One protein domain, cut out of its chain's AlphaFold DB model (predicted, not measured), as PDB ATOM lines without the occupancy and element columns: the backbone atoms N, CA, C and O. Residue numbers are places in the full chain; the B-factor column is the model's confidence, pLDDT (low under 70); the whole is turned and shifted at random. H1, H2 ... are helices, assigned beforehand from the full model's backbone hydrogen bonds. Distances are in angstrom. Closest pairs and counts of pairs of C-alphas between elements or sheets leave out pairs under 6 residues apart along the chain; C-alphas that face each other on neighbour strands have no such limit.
ATOM      1  N   LEU A   2     216.176 165.344 245.991       67.19
ATOM      2  CA  LEU A   2     217.330 166.160 245.539       67.19
ATOM      3  C   LEU A   2     217.116 166.919 244.213       67.19
ATOM      4  O   LEU A   2     217.477 168.088 244.100       67.19
ATOM      5  N   ARG A   3     216.479 166.292 243.213       71.50
ATOM      6  CA  ARG A   3     216.175 166.942 241.920       71.50
ATOM      7  C   ARG A   3     215.192 168.112 242.051       71.50
ATOM      8  O   ARG A   3     215.335 169.090 241.328       71.50
ATOM      9  N   ALA A   4     214.225 168.017 242.964       75.38
ATOM     10  CA  ALA A   4     213.252 169.079 243.206       75.38
ATOM     11  C   ALA A   4     213.930 170.290 243.858       75.38
ATOM     12  O   ALA A   4     213.808 171.392 243.345       75.38
ATOM     13  N   VAL A   5     214.748 170.064 244.894       72.56
ATOM     14  CA  VAL A   5     215.533 171.123 245.553       72.56
ATOM     15  C   VAL A   5     216.475 171.815 244.566       72.56
ATOM     16  O   VAL A   5     216.499 173.040 244.499       72.56
ATOM     17  N   ALA A   6     217.208 171.052 243.749       73.88
ATOM     18  CA  ALA A   6     218.101 171.622 242.741       73.88
ATOM     19  C   ALA A   6     217.346 172.471 241.702       73.88
ATOM     20  O   ALA A   6     217.833 173.528 241.297       73.88
ATOM     21  N   ASN A   7     216.153 172.034 241.288       77.62
ATOM     22  CA  ASN A   7     215.299 172.799 240.380       77.62
ATOM     23  C   ASN A   7     214.771 174.076 241.037       77.62
ATOM     24  O   ASN A   7     214.800 175.122 240.388       77.62
ATOM     25  N   THR A   8     214.355 174.005 242.306       80.25
ATOM     26  CA  THR A   8     213.948 175.173 243.092       80.25
ATOM     27  C   THR A   8     215.091 176.164 243.157       80.25
ATOM     28  O   THR A   8     214.915 177.243 242.622       80.25
ATOM     29  N   VAL A   9     216.277 175.778 243.650       77.25
ATOM     30  CA  VAL A   9     217.465 176.654 243.746       77.25
ATOM     31  C   VAL A   9     217.804 177.299 242.400       77.25
ATOM     32  O   VAL A   9     218.075 178.500 242.332       77.25
ATOM     33  N   ARG A  10     217.748 176.520 241.309       76.94
ATOM     34  CA  ARG A  10     218.023 177.015 239.954       76.94
ATOM     35  C   ARG A  10     217.023 178.078 239.500       76.94
ATOM     36  O   ARG A  10     217.438 179.047 238.871       76.94
ATOM     37  N   ALA A  11     215.737 177.896 239.796       76.81
ATOM     38  CA  ALA A  11     214.701 178.878 239.487       76.81
ATOM     39  C   ALA A  11     214.757 180.085 240.446       76.81
ATOM     40  O   ALA A  11     214.654 181.236 240.023       76.81
ATOM     41  N   MET A  12     214.961 179.814 241.735       81.19
ATOM     42  CA  MET A  12     214.975 180.726 242.876       81.19
ATOM     43  C   MET A  12     215.922 180.166 243.964       81.19
ATOM     44  O   MET A  12     215.667 179.075 244.464       81.19
ATOM     45  N   PRO A  13     216.976 180.875 244.405       84.69
ATOM     46  CA  PRO A  13     217.134 182.320 244.292       84.69
ATOM     47  C   PRO A  13     218.128 182.765 243.207       84.69
ATOM     48  O   PRO A  13     218.350 183.965 243.080       84.69
ATOM     49  N   LEU A  14     218.728 181.858 242.416       89.19
ATOM     50  CA  LEU A  14     219.905 182.201 241.597       89.19
ATOM     51  C   LEU A  14     219.695 183.377 240.628       89.19
ATOM     52  O   LEU A  14     220.606 184.181 240.443       89.19
ATOM     53  N   ARG A  15     218.508 183.500 240.029       89.44
ATOM     54  CA  ARG A  15     218.155 184.667 239.211       89.44
ATOM     55  C   ARG A  15     218.077 185.944 240.054       89.44
ATOM     56  O   ARG A  15     218.668 186.955 239.702       89.44
ATOM     57  N   HIS A  16     217.348 185.883 241.166       89.38
ATOM     58  CA  HIS A  16     216.964 187.039 241.977       89.38
ATOM     59  C   HIS A  16     218.125 187.661 242.757       89.38
ATOM     60  O   HIS A  16     218.122 188.866 242.965       89.38
ATOM     61  N   LEU A  17     219.154 186.880 243.098       90.19
ATOM     62  CA  LEU A  17     220.376 187.390 243.738       90.19
ATOM     63  C   LEU A  17     221.166 188.387 242.874       90.19
ATOM     64  O   LEU A  17     222.079 189.036 243.371       90.19
ATOM     65  N   GLN A  18     220.843 188.472 241.584       91.75
ATOM     66  CA  GLN A  18     221.538 189.295 240.600       91.75
ATOM     67  C   GLN A  18     220.587 190.266 239.882       91.75
ATOM     68  O   GLN A  18     220.905 190.763 238.808       91.75
ATOM     69  N   MET A  19     219.398 190.511 240.444       90.88
ATOM     70  CA  MET A  19     218.452 191.495 239.915       90.88
ATOM     71  C   MET A  19     218.711 192.856 240.569       90.88
ATOM     72  O   MET A  19     218.550 192.992 241.779       90.88
ATOM     73  N   LEU A  20     219.069 193.864 239.778       88.19
ATOM     74  CA  LEU A  20     219.280 195.244 240.213       88.19
ATOM     75  C   LEU A  20     218.266 196.145 239.503       88.19
ATOM     76  O   LEU A  20     218.239 196.203 238.278       88.19
ATOM     77  N   GLY A  21     217.380 196.800 240.260       87.19
ATOM     78  CA  GLY A  21     216.358 197.688 239.685       87.19
ATOM     79  C   GLY A  21     215.404 197.007 238.689       87.19
ATOM     80  O   GLY A  21     214.909 197.657 237.779       87.19
ATOM     81  N   GLY A  22     215.173 195.695 238.820       88.88
ATOM     82  CA  GLY A  22     214.357 194.923 237.871       88.88
ATOM     83  C   GLY A  22     215.112 194.417 236.637       88.88
ATOM     84  O   GLY A  22     214.552 193.628 235.875       88.88
ATOM     85  N   THR A  23     216.393 194.762 236.491       94.00
ATOM     86  CA  THR A  23     217.278 194.269 235.429       94.00
ATOM     87  C   THR A  23     218.166 193.148 235.952       94.00
ATOM     88  O   THR A  23     218.673 193.209 237.070       94.00
ATOM     89  N   LEU A  24     218.350 192.094 235.155       92.62
ATOM     90  CA  LEU A  24     219.299 191.032 235.480       92.62
ATOM     91  C   LEU A  24     220.719 191.507 235.165       92.62
ATOM     92  O   LEU A  24     221.081 191.615 233.998       92.62
ATOM     93  N   GLU A  25     221.529 191.690 236.201       94.19
ATOM     94  CA  GLU A  25     222.933 192.085 236.120       94.19
ATOM     95  C   GLU A  25     223.809 190.958 236.684       94.19
ATOM     96  O   GLU A  25     223.939 190.836 237.901       94.19
ATOM     97  N   PRO A  26     224.406 190.079 235.856       92.19
ATOM     98  CA  PRO A  26     225.082 188.871 236.342       92.19
ATOM     99  C   PRO A  26     226.430 189.148 237.044       92.19
ATOM    100  O   PRO A  26     227.480 188.776 236.525       92.19
ATOM    101  N   PHE A  27     226.472 189.826 238.193       94.06
ATOM    102  CA  PHE A  27     227.719 190.252 238.854       94.06
ATOM    103  C   PHE A  27     228.378 189.190 239.760       94.06
ATOM    104  O   PHE A  27     229.582 189.254 240.000       94.06
ATOM    105  N   LEU A  28     227.633 188.185 240.225       94.38
ATOM    106  CA  LEU A  28     228.119 187.074 241.057       94.38
ATOM    107  C   LEU A  28     228.557 185.862 240.220       94.38
ATOM    108  O   LEU A  28     229.581 185.238 240.498       94.38
ATOM    109  N   TYR A  29     227.768 185.503 239.211       94.50
ATOM    110  CA  TYR A  29     227.958 184.345 238.337       94.50
ATOM    111  C   TYR A  29     227.201 184.546 237.023       94.50
ATOM    112  O   TYR A  29     226.218 185.285 236.953       94.50
ATOM    113  N   HIS A  30     227.629 183.850 235.972       92.00
ATOM    114  CA  HIS A  30     226.875 183.831 234.720       92.00
ATOM    115  C   HIS A  30     225.499 183.197 234.936       92.00
ATOM    116  O   HIS A  30     225.381 182.170 235.603       92.00
ATOM    117  N   TYR A  31     224.467 183.806 234.358       90.00
ATOM    118  CA  TYR A  31     223.106 183.292 234.379       90.00
ATOM    119  C   TYR A  31     222.570 183.214 232.941       90.00
ATOM    120  O   TYR A  31     222.782 184.164 232.187       90.00
ATOM    121  N   PRO A  32     221.869 182.132 232.552       89.12
ATOM    122  CA  PRO A  32     221.541 180.952 233.359       89.12
ATOM    123  C   PRO A  32     222.764 180.072 233.673       89.12
ATOM    124  O   PRO A  32     223.674 179.926 232.860       89.12
ATOM    125  N   CYS A  33     222.782 179.468 234.864       86.62
ATOM    126  CA  CYS A  33     223.853 178.556 235.271       86.62
ATOM    127  C   CYS A  33     223.724 177.183 234.576       86.62
ATOM    128  O   CYS A  33     222.598 176.699 234.390       86.62
ATOM    129  N   PRO A  34     224.844 176.493 234.278       85.62
ATOM    130  CA  PRO A  34     224.822 175.085 233.888       85.62
ATOM    131  C   PRO A  34     224.118 174.206 234.929       85.62
ATOM    132  O   PRO A  34     224.062 174.518 236.122       85.62
ATOM    133  N   ARG A  35     223.581 173.061 234.496       81.06
ATOM    134  CA  ARG A  35     222.890 172.143 235.408       81.06
ATOM    135  C   ARG A  35     223.860 171.619 236.472       81.06
ATOM    136  O   ARG A  35     224.905 171.074 236.143       81.06
ATOM    137  N   GLY A  36     223.477 171.760 237.740       79.56
ATOM    138  CA  GLY A  36     224.233 171.227 238.877       79.56
ATOM    139  C   GLY A  36     225.502 172.002 239.241       79.56
ATOM    140  O   GLY A  36     226.195 171.581 240.158       79.56
ATOM    141  N   VAL A  37     225.812 173.118 238.568       85.50
ATOM    142  CA  VAL A  37     227.039 173.887 238.820       85.50
ATOM    143  C   VAL A  37     226.747 175.383 238.816       85.50
ATOM    144  O   VAL A  37     226.146 175.906 237.882       85.50
ATOM    145  N   VAL A  38     227.251 176.091 239.828       89.44
ATOM    146  CA  VAL A  38     227.320 177.558 239.854       89.44
ATOM    147  C   VAL A  38     228.791 177.953 239.815       89.44
ATOM    148  O   VAL A  38     229.542 177.650 240.739       89.44
ATOM    149  N   ARG A  39     229.220 178.610 238.732       92.25
ATOM    150  CA  ARG A  39     230.581 179.150 238.607       92.25
ATOM    151  C   ARG A  39     230.577 180.626 238.972       92.25
ATOM    152  O   ARG A  39     230.020 181.439 238.238       92.25
ATOM    153  N   LEU A  40     231.203 180.946 240.100       94.69
ATOM    154  CA  LEU A  40     231.386 182.321 240.554       94.69
ATOM    155  C   LEU A  40     232.344 183.073 239.623       94.69
ATOM    156  O   LEU A  40     233.319 182.499 239.137       94.69
ATOM    157  N   LYS A  41     232.082 184.363 239.406       95.75
ATOM    158  CA  LYS A  41     233.018 185.257 238.716       95.75
ATOM    159  C   LYS A  41     234.298 185.460 239.550       95.75
ATOM    160  O   LYS A  41     234.262 185.301 240.777       95.75
ATOM    161  N   PRO A  42     235.432 185.825 238.921       96.06
ATOM    162  CA  PRO A  42     236.664 186.146 239.641       96.06
ATOM    163  C   PRO A  42     236.429 187.166 240.765       96.06
ATOM    164  O   PRO A  42     235.663 188.112 240.611       96.06
ATOM    165  N   GLY A  43     237.054 186.951 241.925       93.38
ATOM    166  CA  GLY A  43     236.932 187.837 243.092       93.38
ATOM    167  C   GLY A  43     235.637 187.697 243.906       93.38
ATOM    168  O   GLY A  43     235.622 188.083 245.073       93.38
ATOM    169  N   VAL A  44     234.576 187.077 243.377       95.00
ATOM    170  CA  VAL A  44     233.296 186.935 244.100       95.00
ATOM    171  C   VAL A  44     233.451 186.088 245.359       95.00
ATOM    172  O   VAL A  44     233.000 186.499 246.421       95.00
ATOM    173  N   ALA A  45     234.147 184.951 245.285       89.19
ATOM    174  CA  ALA A  45     234.403 184.118 246.464       89.19
ATOM    175  C   ALA A  45     235.174 184.879 247.561       89.19
ATOM    176  O   ALA A  45     234.854 184.766 248.744       89.19
ATOM    177  N   PHE A  46     236.156 185.696 247.163       85.50
ATOM    178  CA  PHE A  46     236.907 186.545 248.085       85.50
ATOM    179  C   PHE A  46     236.006 187.599 248.736       85.50
ATOM    180  O   PHE A  46     236.038 187.740 249.954       85.50
ATOM    181  N   ASN A  47     235.177 188.296 247.954       89.75
ATOM    182  CA  ASN A  47     234.264 189.322 248.461       89.75
ATOM    183  C   ASN A  47     233.180 188.735 249.367       89.75
ATOM    184  O   ASN A  47     232.947 189.265 250.449       89.75
ATOM    185  N   LEU A  48     232.576 187.605 248.987       88.44
ATOM    186  CA  LEU A  48     231.623 186.893 249.839       88.44
ATOM    187  C   LEU A  48     232.253 186.532 251.182       88.44
ATOM    188  O   LEU A  48     231.611 186.706 252.210       88.44
ATOM    189  N   ARG A  49     233.518 186.092 251.191       80.31
ATOM    190  CA  ARG A  49     234.256 185.827 252.432       80.31
ATOM    191  C   ARG A  49     234.591 187.109 253.194       80.31
ATOM    192  O   ARG A  49     234.420 187.142 254.402       80.31
ATOM    193  N   ARG A  50     235.057 188.166 252.528       81.25
ATOM    194  CA  ARG A  50     235.449 189.434 253.167       81.25
ATOM    195  C   ARG A  50     234.265 190.141 253.825       81.25
ATOM    196  O   ARG A  50     234.397 190.646 254.931       81.25
ATOM    197  N   TYR A  51     233.115 190.149 253.157       82.44
ATOM    198  CA  TYR A  51     231.914 190.867 253.586       82.44
ATOM    199  C   TYR A  51     230.861 189.953 254.218       82.44
ATOM    200  O   TYR A  51     229.722 190.375 254.404       82.44
ATOM    201  N   HIS A  52     231.215 188.711 254.561       79.06
ATOM    202  CA  HIS A  52     230.255 187.719 255.046       79.06
ATOM    203  C   HIS A  52     229.465 188.199 256.275       79.06
ATOM    204  O   HIS A  52     228.260 187.970 256.326       79.06
ATOM    205  N   VAL A  53     230.109 188.894 257.226       69.88
ATOM    206  CA  VAL A  53     229.441 189.437 258.425       69.88
ATOM    207  C   VAL A  53     228.346 190.418 258.021       69.88
ATOM    208  O   VAL A  53     227.198 190.259 258.424       69.88
ATOM    209  N   LEU A  54     228.684 191.389 257.168       76.38
ATOM    210  CA  LEU A  54     227.744 192.399 256.691       76.38
ATOM    211  C   LEU A  54     226.597 191.763 255.897       76.38
ATOM    212  O   LEU A  54     225.435 192.069 256.139       76.38
ATOM    213  N   ILE A  55     226.914 190.838 254.986       84.56
ATOM    214  CA  ILE A  55     225.913 190.120 254.184       84.56
ATOM    215  C   ILE A  55     224.945 189.357 255.097       84.56
ATOM    216  O   ILE A  55     223.736 189.414 254.886       84.56
ATOM    217  N   GLN A  56     225.451 188.663 256.121       80.12
ATOM    218  CA  GLN A  56     224.609 187.941 257.075       80.12
ATOM    219  C   GLN A  56     223.736 188.882 257.906       80.12
ATOM    220  O   GLN A  56     222.556 188.591 258.081       80.12
ATOM    221  N   GLN A  57     224.286 189.996 258.395       75.38
ATOM    222  CA  GLN A  57     223.530 190.991 259.158       75.38
ATOM    223  C   GLN A  57     222.391 191.585 258.325       75.38
ATOM    224  O   GLN A  57     221.247 191.581 258.769       75.38
ATOM    225  N   LEU A  58     222.677 192.012 257.091       85.12
ATOM    226  CA  LEU A  58     221.671 192.563 256.180       85.12
ATOM    227  C   LEU A  58     220.605 191.527 255.808       85.12
ATOM    228  O   LEU A  58     219.417 191.839 255.805       85.12
ATOM    229  N   ALA A  59     221.005 190.281 255.537       86.75
ATOM    230  CA  ALA A  59     220.063 189.212 255.218       86.75
ATOM    231  C   ALA A  59     219.142 188.883 256.402       86.75
ATOM    232  O   ALA A  59     217.938 188.722 256.207       86.75
ATOM    233  N   ARG A  60     219.683 188.802 257.627       83.56
ATOM    234  CA  ARG A  60     218.895 188.568 258.847       83.56
ATOM    235  C   ARG A  60     217.928 189.717 259.102       83.56
ATOM    236  O   ARG A  60     216.741 189.460 259.275       83.56
ATOM    237  N   ALA A  61     218.412 190.957 259.042       77.88
ATOM    238  CA  ALA A  61     217.589 192.149 259.212       77.88
ATOM    239  C   ALA A  61     216.437 192.190 258.195       77.88
ATOM    240  O   ALA A  61     215.284 192.334 258.592       77.88
ATOM    241  N   GLY A  62     216.726 191.957 256.909       84.75
ATOM    242  CA  GLY A  62     215.706 191.931 255.858       84.75
ATOM    243  C   GLY A  62     214.660 190.831 256.057       84.75
ATOM    244  O   GLY A  62     213.477 191.051 255.816       84.75
ATOM    245  N   TRP A  63     215.057 189.657 256.554       86.00
ATOM    246  CA  TRP A  63     214.114 188.588 256.897       86.00
ATOM    247  C   TRP A  63     213.247 188.926 258.114       86.00
ATOM    248  O   TRP A  63     212.045 188.671 258.082       86.00
ATOM    249  N   VAL A  64     213.829 189.512 259.164       83.12
ATOM    250  CA  VAL A  64     213.077 189.971 260.346       83.12
ATOM    251  C   VAL A  64     212.061 191.032 259.941       83.12
ATOM    252  O   VAL A  64     210.896 190.939 260.323       83.12
ATOM    253  N   GLU A  65     212.476 192.009 259.136       82.31
ATOM    254  CA  GLU A  65     211.599 193.050 258.606       82.31
ATOM    255  C   GLU A  65     210.488 192.455 257.738       82.31
ATOM    256  O   GLU A  65     209.319 192.773 257.940       82.31
ATOM    257  N   HIS A  66     210.817 191.526 256.836       86.81
ATOM    258  CA  HIS A  66     209.835 190.849 255.990       86.81
ATOM    259  C   HIS A  66     208.775 190.097 256.809       86.81
ATOM    260  O   HIS A  66     207.577 190.221 256.547       86.81
ATOM    261  N   VAL A  67     209.197 189.342 257.829       86.19
ATOM    262  CA  VAL A  67     208.282 188.578 258.690       86.19
ATOM    263  C   VAL A  67     207.424 189.505 259.552       86.19
ATOM    264  O   VAL A  67     206.226 189.250 259.678       86.19
ATOM    265  N   ARG A  68     207.995 190.591 260.094       79.50
ATOM    266  CA  ARG A  68     207.248 191.615 260.851       79.50
ATOM    267  C   ARG A  68     206.279 192.406 259.972       79.50
ATOM    268  O   ARG A  68     205.191 192.746 260.422       79.50
ATOM    269  N   GLY A  69     206.660 192.693 258.729       79.75
ATOM    270  CA  GLY A  69     205.871 193.477 257.778       79.75
ATOM    271  C   GLY A  69     204.634 192.749 257.246       79.75
ATOM    272  O   GLY A  69     203.711 193.387 256.736       79.75
ATOM    273  N   ASN A  70     204.567 191.422 257.386       84.88
ATOM    274  CA  ASN A  70     203.378 190.661 257.031       84.88
ATOM    275  C   ASN A  70     202.301 190.799 258.119       84.88
ATOM    276  O   ASN A  70     202.387 190.199 259.189       84.88
ATOM    277  N   ARG A  71     201.238 191.554 257.814       80.75
ATOM    278  CA  ARG A  71     200.124 191.838 258.738       80.75
ATOM    279  C   ARG A  71     199.421 190.587 259.271       80.75
ATOM    280  O   ARG A  71     198.883 190.636 260.371       80.75
ATOM    281  N   LEU A  72     199.451 189.473 258.537       85.38
ATOM    282  CA  LEU A  72     198.879 188.202 258.994       85.38
ATOM    283  C   LEU A  72     199.669 187.592 260.158       85.38
ATOM    284  O   LEU A  72     199.105 186.839 260.947       85.38
ATOM    285  N   ASN A  73     200.949 187.946 260.297       79.06
ATOM    286  CA  ASN A  73     201.791 187.490 261.397       79.06
ATOM    287  C   ASN A  73     201.581 188.326 262.668       79.06
ATOM    288  O   ASN A  73     201.947 187.876 263.750       79.06
ATOM    289  N   ALA A  74     200.983 189.521 262.573       72.12
ATOM    290  CA  ALA A  74     200.851 190.455 263.693       72.12
ATOM    291  C   ALA A  74     200.163 189.864 264.945       72.12
ATOM    292  O   ALA A  74     200.654 190.121 266.041       72.12
ATOM    293  N   PRO A  75     199.107 189.027 264.838       72.31
ATOM    294  CA  PRO A  75     198.500 188.391 266.011       72.31
ATOM    295  C   PRO A  75     199.397 187.344 266.690       72.31
ATOM    296  O   PRO A  75     199.222 187.068 267.872       72.31
TER     297      PRO A  75
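This is residues 2 to 75 of the 229 residues of the protein "HNHc domain-containing protein" of Aromatoleum aromaticum (strain EbN1) (UniProt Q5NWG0). Look first for a body made largely of loop, with a long helical arm sticking out of it: a short helix H1 at one end leads into the wandering stretch of residues 12 to 43, then the short helix H2 turns a corner into the long helix H3. The arm is residues 49 to 75, with H3 as its main part, and it makes much of the length. The printed part has 74 residues with three named helices, H1, H2 and H3 in that order, and no named strand; the class is all helix, though under half of the residues, 35 of 74, are in named elements. The whole is loose, with a radius of gyration of the C-alphas of 15.1 A and spans of 44 by 32 by 27 A.

Find C-alpha 2 at (217.330, 166.160, 245.539); from there H1, residues 2 to 11, runs 14.3 A to C-alpha 11. Next read residues 12 to 43, which hold no named element; within them residues 19 to 20 pair with residues 23 to 24, antiparallel, as a short pairing. At C-alpha 44, (233.296, 186.935, 244.100), H2 begins, residues 44 to 50, 9.6 A long. After Tyr 51 comes H3, residues 52 to 69, the longest helix with 18 residues and 25.2 A from first to last C-alpha; it ends at C-alpha 69, (205.871, 193.477, 257.778).

Begin with H1: it is apart from H2 and apart from H3. Go on to H2 and H3, which are close but not clearly touching, with 1 pair of C-alphas within 8 A; the closest C-alphas are those of Leu 48 and Ile 55, 7.9 A apart. Their lines are about perpendicular, at 88 degrees, and their centres are 18.7 A apart. Look along the backbones of H1, H2 and H3, and in each you will find every O i to N i+4 pair within hydrogen-bond range. Residues 49 to 75, of which 52 to 69 belong to H3, stand free.

Without the stretch that stands free, look at a body of 47 residues spanning 29 by 25 by 16 A. The two C-alphas farthest apart are those of Pro 42 and Pro 75, 46.4 A. The printed part has no cut. The link from H1 to H2, 32 residues, is long, and that from H2 to H3, 1 residue, is tight. In the B-factor column the mean pLDDT of the printed part is 84.6; residues 2 and 53 are under 70, where the model's confidence is low.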